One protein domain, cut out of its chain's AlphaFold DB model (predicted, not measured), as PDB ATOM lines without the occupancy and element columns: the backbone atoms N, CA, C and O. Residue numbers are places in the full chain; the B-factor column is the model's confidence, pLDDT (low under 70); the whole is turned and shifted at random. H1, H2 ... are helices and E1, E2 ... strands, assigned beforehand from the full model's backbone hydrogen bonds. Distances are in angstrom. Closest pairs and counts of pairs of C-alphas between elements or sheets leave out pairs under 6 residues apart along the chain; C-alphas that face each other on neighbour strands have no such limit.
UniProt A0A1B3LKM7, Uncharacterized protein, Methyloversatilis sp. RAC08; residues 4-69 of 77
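Overview. This is residues 4 to 69 of the 77 residues of an uncharacterized protein of Methyloversatilis sp. RAC08 (UniProt A0A1B3LKM7). With little regular structure, this is a small, strongly twisted sheet of four short strands amid long loops, with the short helix H1 set off at one end. The printed part has 66 residues, 20 of them in one named helix and four named strands, H1 E1 E2 E3 E4 along the chain. The sheet, E3 E2 E1 E4, is mixed, as is the class. It is compact, radius of gyration of the C-alphas 11.1 A, and flat, 30 by 27 by 14 A.

Arrangement. H1, residues 4 to 9, has every O i to N i+4 pair within hydrogen-bond range and is not on the sheet. E1, residues 28 to 31, and E2, residues 36 to 39, form an antiparallel hairpin; N 29 and O 37 are within hydrogen-bond range, 2.8 A. Edge strand E3, residues 49 to 51, is parallel to E2: N 50 to O 38, 2.9 A. Edge strand E4, residues 66 to 68, is antiparallel to E1: N 30 to O 67, 2.8 A.

Along the chain. H1 begins at C-alpha 4, (148.087, 140.356, 145.077). E1 spans 10.1 A, E2 9.9 A. E4 ends at C-alpha 68, (163.480, 153.479, 143.021).

Size, cuts and confidence. The farthest C-alphas, Leu 5 and Gly 61, are 31.5 A apart. The printed part has no cut. Links H1 to E1 and E3 to E4 are long. Residues 4 to 11, 20 to 22 and 25 have pLDDT under 70.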
ATOM      1  N   ASP A   4     147.669 139.458 144.002       58.09
ATOM      2  CA  ASP A   4     148.087 140.356 145.077       58.09
ATOM      3  C   ASP A   4     149.542 140.126 145.506       58.09
ATOM      4  O   ASP A   4     150.231 141.096 145.801       58.09
ATOM      5  N   LEU A   5     150.060 138.893 145.430       56.56
ATOM      6  CA  LEU A   5     151.477 138.607 145.712       56.56
ATOM      7  C   LEU A   5     152.395 139.268 144.680       56.56
ATOM      8  O   LEU A   5     153.355 139.936 145.049       56.56
ATOM      9  N   ILE A   6     152.014 139.199 143.401       58.47
ATOM     10  CA  ILE A   6     152.742 139.849 142.302       58.47
ATOM     11  C   ILE A   6     152.804 141.373 142.502       58.47
ATOM     12  O   ILE A   6     153.777 142.011 142.119       58.47
ATOM     13  N   LYS A   7     151.782 142.000 143.098       53.59
ATOM     14  CA  LYS A   7     151.788 143.452 143.360       53.59
ATOM     15  C   LYS A   7     152.694 143.836 144.520       53.59
ATOM     16  O   LYS A   7     153.347 144.875 144.441       53.59
ATOM     17  N   THR A   8     152.715 143.011 145.561       56.03
ATOM     18  CA  THR A   8     153.595 143.186 146.719       56.03
ATOM     19  C   THR A   8     155.059 143.026 146.308       56.03
ATOM     20  O   THR A   8     155.883 143.852 146.682       56.03
ATOM     21  N   GLU A   9     155.364 142.042 145.454       55.31
ATOM     22  CA  GLU A   9     156.703 141.825 144.886       55.31
ATOM     23  C   GLU A   9     157.113 142.918 143.886       55.31
ATOM     24  O   GLU A   9     158.271 143.315 143.841       55.31
ATOM     25  N   ARG A  10     156.169 143.476 143.116       57.56
ATOM     26  CA  ARG A  10     156.450 144.538 142.131       57.56
ATOM     27  C   ARG A  10     156.647 145.930 142.722       57.56
ATOM     28  O   ARG A  10     156.864 146.875 141.966       57.56
ATOM     29  N   GLY A  11     156.519 146.106 144.038       63.06
ATOM     30  CA  GLY A  11     156.654 147.431 144.641       63.06
ATOM     31  C   GLY A  11     155.636 148.433 144.149       63.06
ATOM     32  O   GLY A  11     155.974 149.598 143.927       63.06
ATOM     33  N   LEU A  12     154.413 147.989 143.896       71.44
ATOM     34  CA  LEU A  12     153.371 148.900 143.462       71.44
ATOM     35  C   LEU A  12     152.785 149.615 144.672       71.44
ATOM     36  O   LEU A  12     152.579 149.039 145.737       71.44
ATOM     37  N   CYS A  13     152.497 150.895 144.487       76.81
ATOM     38  CA  CYS A  13     151.843 151.710 145.489       76.81
ATOM     39  C   CYS A  13     150.440 151.157 145.748       76.81
ATOM     40  O   CYS A  13     149.574 151.215 144.871       76.81
ATOM     41  N   LEU A  14     150.227 150.630 146.955       70.75
ATOM     42  CA  LEU A  14     148.973 149.999 147.375       70.75
ATOM     43  C   LEU A  14     147.879 151.016 147.762       70.75
ATOM     44  O   LEU A  14     146.803 150.622 148.202       70.75
ATOM     45  N   GLY A  15     148.142 152.317 147.595       73.19
ATOM     46  CA  GLY A  15     147.201 153.386 147.916       73.19
ATOM     47  C   GLY A  15     146.045 153.522 146.921       73.19
ATOM     48  O   GLY A  15     146.106 153.063 145.773       73.19
ATOM     49  N   ASN A  16     145.006 154.221 147.368       79.25
ATOM     50  CA  ASN A  16     143.877 154.637 146.540       79.25
ATOM     51  C   ASN A  16     144.023 156.114 146.186       79.25
ATOM     52  O   ASN A  16     144.570 156.895 146.971       79.25
ATOM     53  N   ARG A  17     143.543 156.487 144.998       77.44
ATOM     54  CA  ARG A  17     143.498 157.886 144.588       77.44
ATOM     55  C   ARG A  17     142.485 158.632 145.449       77.44
ATOM     56  O   ARG A  17     141.356 158.179 145.620       77.44
ATOM     57  N   THR A  18     142.869 159.782 145.979       70.69
ATOM     58  CA  THR A  18     141.971 160.595 146.802       70.69
ATOM     59  C   THR A  18     140.869 161.176 145.913       70.69
ATOM     60  O   THR A  18     141.153 161.806 144.899       70.69
ATOM     61  N   GLY A  19     139.602 160.915 146.251       70.50
ATOM     62  CA  GLY A  19     138.438 161.394 145.489       70.50
ATOM     63  C   GLY A  19     138.064 160.578 144.243       70.50
ATOM     64  O   GLY A  19     137.083 160.906 143.583       70.50
ATOM     65  N   LEU A  20     138.792 159.503 143.921       63.22
ATOM     66  CA  LEU A  20     138.482 158.600 142.808       63.22
ATOM     67  C   LEU A  20     138.556 157.142 143.282       63.22
ATOM     68  O   LEU A  20     139.518 156.762 143.940       63.22
ATOM     69  N   ASN A  21     137.626 156.277 142.865       63.41
ATOM     70  CA  ASN A  21     137.654 154.828 143.164       63.41
ATOM     71  C   ASN A  21     138.772 154.053 142.413       63.41
ATOM     72  O   ASN A  21     138.626 152.874 142.090       63.41
ATOM     73  N   GLY A  22     139.891 154.707 142.091       68.31
ATOM     74  CA  GLY A  22     141.008 154.144 141.337       68.31
ATOM     75  C   GLY A  22     142.217 153.824 142.214       68.31
ATOM     76  O   GLY A  22     142.558 154.576 143.125       68.31
ATOM     77  N   LYS A  23     142.920 152.733 141.896       70.38
ATOM     78  CA  LYS A  23     144.212 152.402 142.518       70.38
ATOM     79  C   LYS A  23     145.303 153.352 142.025       70.38
ATOM     80  O   LYS A  23     145.303 153.749 140.857       70.38
ATOM     81  N   CYS A  24     146.262 153.684 142.886       75.06
ATOM     82  CA  CYS A  24     147.372 154.549 142.494       75.06
ATOM     83  C   CYS A  24     148.295 153.880 141.473       75.06
ATOM     84  O   CYS A  24     148.764 154.571 140.572       75.06
ATOM     85  N   ASN A  25     148.520 152.560 141.601       69.00
ATOM     86  CA  ASN A  25     149.300 151.702 140.690       69.00
ATOM     87  C   ASN A  25     150.673 152.272 140.268       69.00
ATOM     88  O   ASN A  25     151.243 151.842 139.269       69.00
ATOM     89  N   GLY A  26     151.204 153.244 141.010       73.69
ATOM     90  CA  GLY A  26     152.485 153.872 140.722       73.69
ATOM     91  C   GLY A  26     153.634 153.030 141.255       73.69
ATOM     92  O   GLY A  26     153.477 152.319 142.248       73.69
ATOM     93  N   GLN A  27     154.797 153.152 140.624       81.31
ATOM     94  CA  GLN A  27     156.043 152.631 141.175       81.31
ATOM     95  C   GLN A  27     156.318 153.256 142.549       81.31
ATOM     96  O   GLN A  27     156.041 154.443 142.763       81.31
ATOM     97  N   THR A  28     156.828 152.454 143.485       86.38
ATOM     98  CA  THR A  28     157.263 152.944 144.795       86.38
ATOM     99  C   THR A  28     158.703 153.432 144.755       86.38
ATOM    100  O   THR A  28     159.569 152.886 144.077       86.38
ATOM    101  N   PHE A  29     158.952 154.483 145.518       88.31
ATOM    102  CA  PHE A  29     160.256 155.089 145.712       88.31
ATOM    103  C   PHE A  29     160.493 155.239 147.210       88.31
ATOM    104  O   PHE A  29     159.545 155.436 147.976       88.31
ATOM    105  N   ARG A  30     161.754 155.172 147.622       89.44
ATOM    106  CA  ARG A  30     162.211 155.448 148.978       89.44
ATOM    107  C   ARG A  30     162.949 156.780 149.017       89.44
ATOM    108  O   ARG A  30     163.769 157.074 148.154       89.44
ATOM    109  N   CYS A  31     162.644 157.587 150.025       92.00
ATOM    110  CA  CYS A  31     163.394 158.791 150.357       92.00
ATOM    111  C   CYS A  31     164.505 158.481 151.366       92.00
ATOM    112  O   CYS A  31     164.380 157.542 152.150       92.00
ATOM    113  N   GLU A  32     165.536 159.325 151.433       91.31
ATOM    114  CA  GLU A  32     166.594 159.237 152.455       91.31
ATOM    115  C   GLU A  32     166.055 159.256 153.898       91.31
ATOM    116  O   GLU A  32     166.637 158.643 154.785       91.31
ATOM    117  N   CYS A  33     164.900 159.889 154.134       88.69
ATOM    118  CA  CYS A  33     164.242 159.907 155.443       88.69
ATOM    119  C   CYS A  33     163.517 158.593 155.797       88.69
ATOM    120  O   CYS A  33     162.815 158.525 156.806       88.69
ATOM    121  N   GLY A  34     163.613 157.571 154.942       86.25
ATOM    122  CA  GLY A  34     162.962 156.273 155.109       86.25
ATOM    123  C   GLY A  34     161.502 156.222 154.649       86.25
ATOM    124  O   GLY A  34     160.900 155.152 154.673       86.25
ATOM    125  N   GLN A  35     160.915 157.339 154.202       89.12
ATOM    126  CA  GLN A  35     159.559 157.336 153.647       89.12
ATOM    127  C   GLN A  35     159.517 156.545 152.338       89.12
ATOM    128  O   GLN A  35     160.315 156.798 151.436       89.12
ATOM    129  N   VAL A  36     158.551 155.634 152.218       88.56
ATOM    130  CA  VAL A  36     158.316 154.831 151.014       88.56
ATOM    131  C   VAL A  36     156.916 155.098 150.477       88.56
ATOM    132  O   VAL A  36     155.957 155.149 151.241       88.56
ATOM    133  N   GLY A  37     156.792 155.260 149.162       88.44
ATOM    134  CA  GLY A  37     155.504 155.484 148.509       88.44
ATOM    135  C   GLY A  37     155.650 155.883 147.048       88.44
ATOM    136  O   GLY A  37     156.755 155.930 146.512       88.44
ATOM    137  N   CYS A  38     154.538 156.157 146.373       87.50
ATOM    138  CA  CYS A  38     154.568 156.529 144.961       87.50
ATOM    139  C   CYS A  38     154.811 158.017 144.722       87.50
ATOM    140  O   CYS A  38     154.536 158.873 145.566       87.50
ATOM    141  N   ARG A  39     155.275 158.312 143.506       87.69
ATOM    142  CA  ARG A  39     155.231 159.652 142.929       87.69
ATOM    143  C   ARG A  39     153.842 159.919 142.357       87.69
ATOM    144  O   ARG A  39     153.336 159.107 141.584       87.69
ATOM    145  N   GLN A  40     153.249 161.051 142.716       85.38
ATOM    146  CA  GLN A  40     152.001 161.536 142.126       85.38
ATOM    147  C   GLN A  40     152.164 162.956 141.595       85.38
ATOM    148  O   GLN A  40     153.026 163.707 142.046       85.38
ATOM    149  N   THR A  41     151.331 163.309 140.616       82.88
ATOM    150  CA  THR A  41     151.330 164.641 139.998       82.88
ATOM    151  C   THR A  41     150.886 165.725 140.977       82.88
ATOM    152  O   THR A  41     151.502 166.784 141.032       82.88
ATOM    153  N   TYR A  42     149.844 165.442 141.759       81.94
ATOM    154  CA  TYR A  42     149.325 166.347 142.782       81.94
ATOM    155  C   TYR A  42     149.687 165.828 144.172       81.94
ATOM    156  O   TYR A  42     149.834 164.619 144.362       81.94
ATOM    157  N   ASP A  43     149.849 166.743 145.123       81.06
ATOM    158  CA  ASP A  43     150.006 166.399 146.536       81.06
ATOM    159  C   ASP A  43     148.694 165.809 147.075       81.06
ATOM    160  O   ASP A  43     147.606 166.175 146.628       81.06
ATOM    161  N   ASP A  44     148.818 164.824 147.963       79.19
ATOM    162  CA  ASP A  44     147.721 164.030 148.530       79.19
ATOM    163  C   ASP A  44     146.799 163.353 147.502       79.19
ATOM    164  O   ASP A  44     145.701 162.900 147.829       79.19
ATOM    165  N   ALA A  45     147.253 163.197 146.254       82.12
ATOM    166  CA  ALA A  45     146.499 162.505 145.210       82.12
ATOM    167  C   ALA A  45     146.375 161.004 145.471       82.12
ATOM    168  O   ALA A  45     145.527 160.342 144.875       82.12
ATOM    169  N   CYS A  46     147.245 160.453 146.316       85.50
ATOM    170  CA  CYS A  46     147.255 159.053 146.690       85.50
ATOM    171  C   CYS A  46     147.540 158.898 148.180       85.50
ATOM    172  O   CYS A  46     148.518 159.450 148.677       85.50
ATOM    173  N   THR A  47     146.788 158.035 148.865       82.62
ATOM    174  CA  THR A  47     147.033 157.723 150.286       82.62
ATOM    175  C   THR A  47     148.414 157.107 150.559       82.62
ATOM    176  O   THR A  47     148.895 157.145 151.685       82.62
ATOM    177  N   GLY A  48     149.067 156.551 149.531       82.62
ATOM    178  CA  GLY A  48     150.433 156.016 149.578       82.62
ATOM    179  C   GLY A  48     151.482 156.908 148.907       82.62
ATOM    180  O   GLY A  48     152.513 156.404 148.460       82.62
ATOM    181  N   GLN A  49     151.220 158.204 148.741       87.56
ATOM    182  CA  GLN A  49     152.162 159.126 148.113       87.56
ATOM    183  C   GLN A  49     153.388 159.373 149.002       87.56
ATOM    184  O   GLN A  49     153.269 159.703 150.178       87.56
ATOM    185  N   ALA A  50     154.580 159.256 148.418       89.25
ATOM    186  CA  ALA A  50     155.825 159.706 149.044       89.25
ATOM    187  C   ALA A  50     156.439 160.908 148.328       89.25
ATOM    188  O   ALA A  50     157.147 161.685 148.965       89.25
ATOM    189  N   PHE A  51     156.161 161.089 147.034       90.19
ATOM    190  CA  PHE A  51     156.772 162.142 146.228       90.19
ATOM    191  C   PHE A  51     155.741 162.923 145.416       90.19
ATOM    192  O   PHE A  51     154.771 162.363 144.902       90.19
ATOM    193  N   SER A  52     155.982 164.222 145.271       89.12
ATOM    194  CA  SER A  52     155.273 165.097 144.326       89.12
ATOM    195  C   SER A  52     155.830 164.971 142.900       89.12
ATOM    196  O   SER A  52     156.864 164.331 142.666       89.12
ATOM    197  N   ALA A  53     155.200 165.654 141.936       86.00
ATOM    198  CA  ALA A  53     155.661 165.707 140.548       86.00
ATOM    199  C   ALA A  53     157.129 166.146 140.426       86.00
ATOM    200  O   ALA A  53     157.835 165.647 139.553       86.00
ATOM    201  N   GLY A  54     157.598 167.026 141.313       88.50
ATOM    202  CA  GLY A  54     158.965 167.552 141.323       88.50
ATOM    203  C   GLY A  54     159.985 166.706 142.090       88.50
ATOM    204  O   GLY A  54     161.039 167.226 142.429       88.50
ATOM    205  N   TRP A  55     159.681 165.445 142.428       88.50
ATOM    206  CA  TRP A  55     160.550 164.581 143.252       88.50
ATOM    207  C   TRP A  55     160.860 165.131 144.648       88.50
ATOM    208  O   TRP A  55     161.844 164.747 145.280       88.50
ATOM    209  N   ARG A  56     159.991 166.010 145.149       91.75
ATOM    210  CA  ARG A  56     160.007 166.452 146.541       91.75
ATOM    211  C   ARG A  56     159.302 165.413 147.399       91.75
ATOM    212  O   ARG A  56     158.141 165.099 147.128       91.75
ATOM    213  N   CYS A  57     159.990 164.912 148.418       91.44
ATOM    214  CA  CYS A  57     159.415 164.037 149.428       91.44
ATOM    215  C   CYS A  57     158.354 164.798 150.228       91.44
ATOM    216  O   CYS A  57     158.638 165.859 150.786       91.44
ATOM    217  N   VAL A  58     157.142 164.251 150.316       89.69
ATOM    218  CA  VAL A  58     156.025 164.906 151.017       89.69
ATOM    219  C   VAL A  58     156.219 164.929 152.536       89.69
ATOM    220  O   VAL A  58     155.658 165.786 153.206       89.69
ATOM    221  N   LYS A  59     157.052 164.030 153.084       89.00
ATOM    222  CA  LYS A  59     157.281 163.911 154.532       89.00
ATOM    223  C   LYS A  59     158.399 164.808 155.059       89.00
ATOM    224  O   LYS A  59     158.225 165.440 156.091       89.00
ATOM    225  N   CYS A  60     159.554 164.828 154.393       90.25
ATOM    226  CA  CYS A  60     160.728 165.585 154.855       90.25
ATOM    227  C   CYS A  60     161.091 166.781 153.965       90.25
ATOM    228  O   CYS A  60     161.982 167.543 154.319       90.25
ATOM    229  N   GLY A  61     160.458 166.939 152.798       88.81
ATOM    230  CA  GLY A  61     160.760 168.024 151.862       88.81
ATOM    231  C   GLY A  61     162.026 167.836 151.018       88.81
ATOM    232  O   GLY A  61     162.276 168.668 150.151       88.81
ATOM    233  N   ALA A  62     162.797 166.759 151.208       91.19
ATOM    234  CA  ALA A  62     163.994 166.488 150.409       91.19
ATOM    235  C   ALA A  62     163.661 166.365 148.913       91.19
ATOM    236  O   ALA A  62     162.677 165.721 148.541       91.19
ATOM    237  N   VAL A  63     164.487 166.962 148.051       91.94
ATOM    238  CA  VAL A  63     164.305 166.972 146.590       91.94
ATOM    239  C   VAL A  63     165.417 166.163 145.931       91.94
ATOM    240  O   VAL A  63     166.590 166.341 146.251       91.94
ATOM    241  N   GLY A  64     165.060 165.256 145.018       83.81
ATOM    242  CA  GLY A  64     166.031 164.473 144.237       83.81
ATOM    243  C   GLY A  64     166.758 163.363 145.014       83.81
ATOM    244  O   GLY A  64     167.585 162.657 144.447       83.81
ATOM    245  N   LYS A  65     166.432 163.167 146.295       88.25
ATOM    246  CA  LYS A  65     166.952 162.093 147.156       88.25
ATOM    247  C   LYS A  65     166.020 160.883 147.101       88.25
ATOM    248  O   LYS A  65     165.255 160.632 148.035       88.25
ATOM    249  N   VAL A  66     166.028 160.207 145.953       88.31
ATOM    250  CA  VAL A  66     165.075 159.151 145.586       88.31
ATOM    251  C   VAL A  66     165.781 157.860 145.198       88.31
ATOM    252  O   VAL A  66     166.646 157.848 144.329       88.31
ATOM    253  N   GLU A  67     165.360 156.762 145.813       88.38
ATOM    254  CA  GLU A  67     165.729 155.397 145.452       88.38
ATOM    255  C   GLU A  67     164.493 154.713 144.858       88.38
ATOM    256  O   GLU A  67     163.439 154.655 145.495       88.38
ATOM    257  N   ALA A  68     164.579 154.223 143.622       83.12
ATOM    258  CA  ALA A  68     163.480 153.479 143.021       83.12
ATOM    259  C   ALA A  68     163.421 152.074 143.618       83.12
ATOM    260  O   ALA A  68     164.388 151.319 143.541       83.12
ATOM    261  N   LEU A  69     162.277 151.716 144.197       77.25
ATOM    262  CA  LEU A  69     162.066 150.376 144.711       77.25
ATOM    263  C   LEU A  69     161.424 149.522 143.617       77.25
ATOM    264  O   LEU A  69     160.503 149.960 142.926       77.25
TER     265      LEU A  69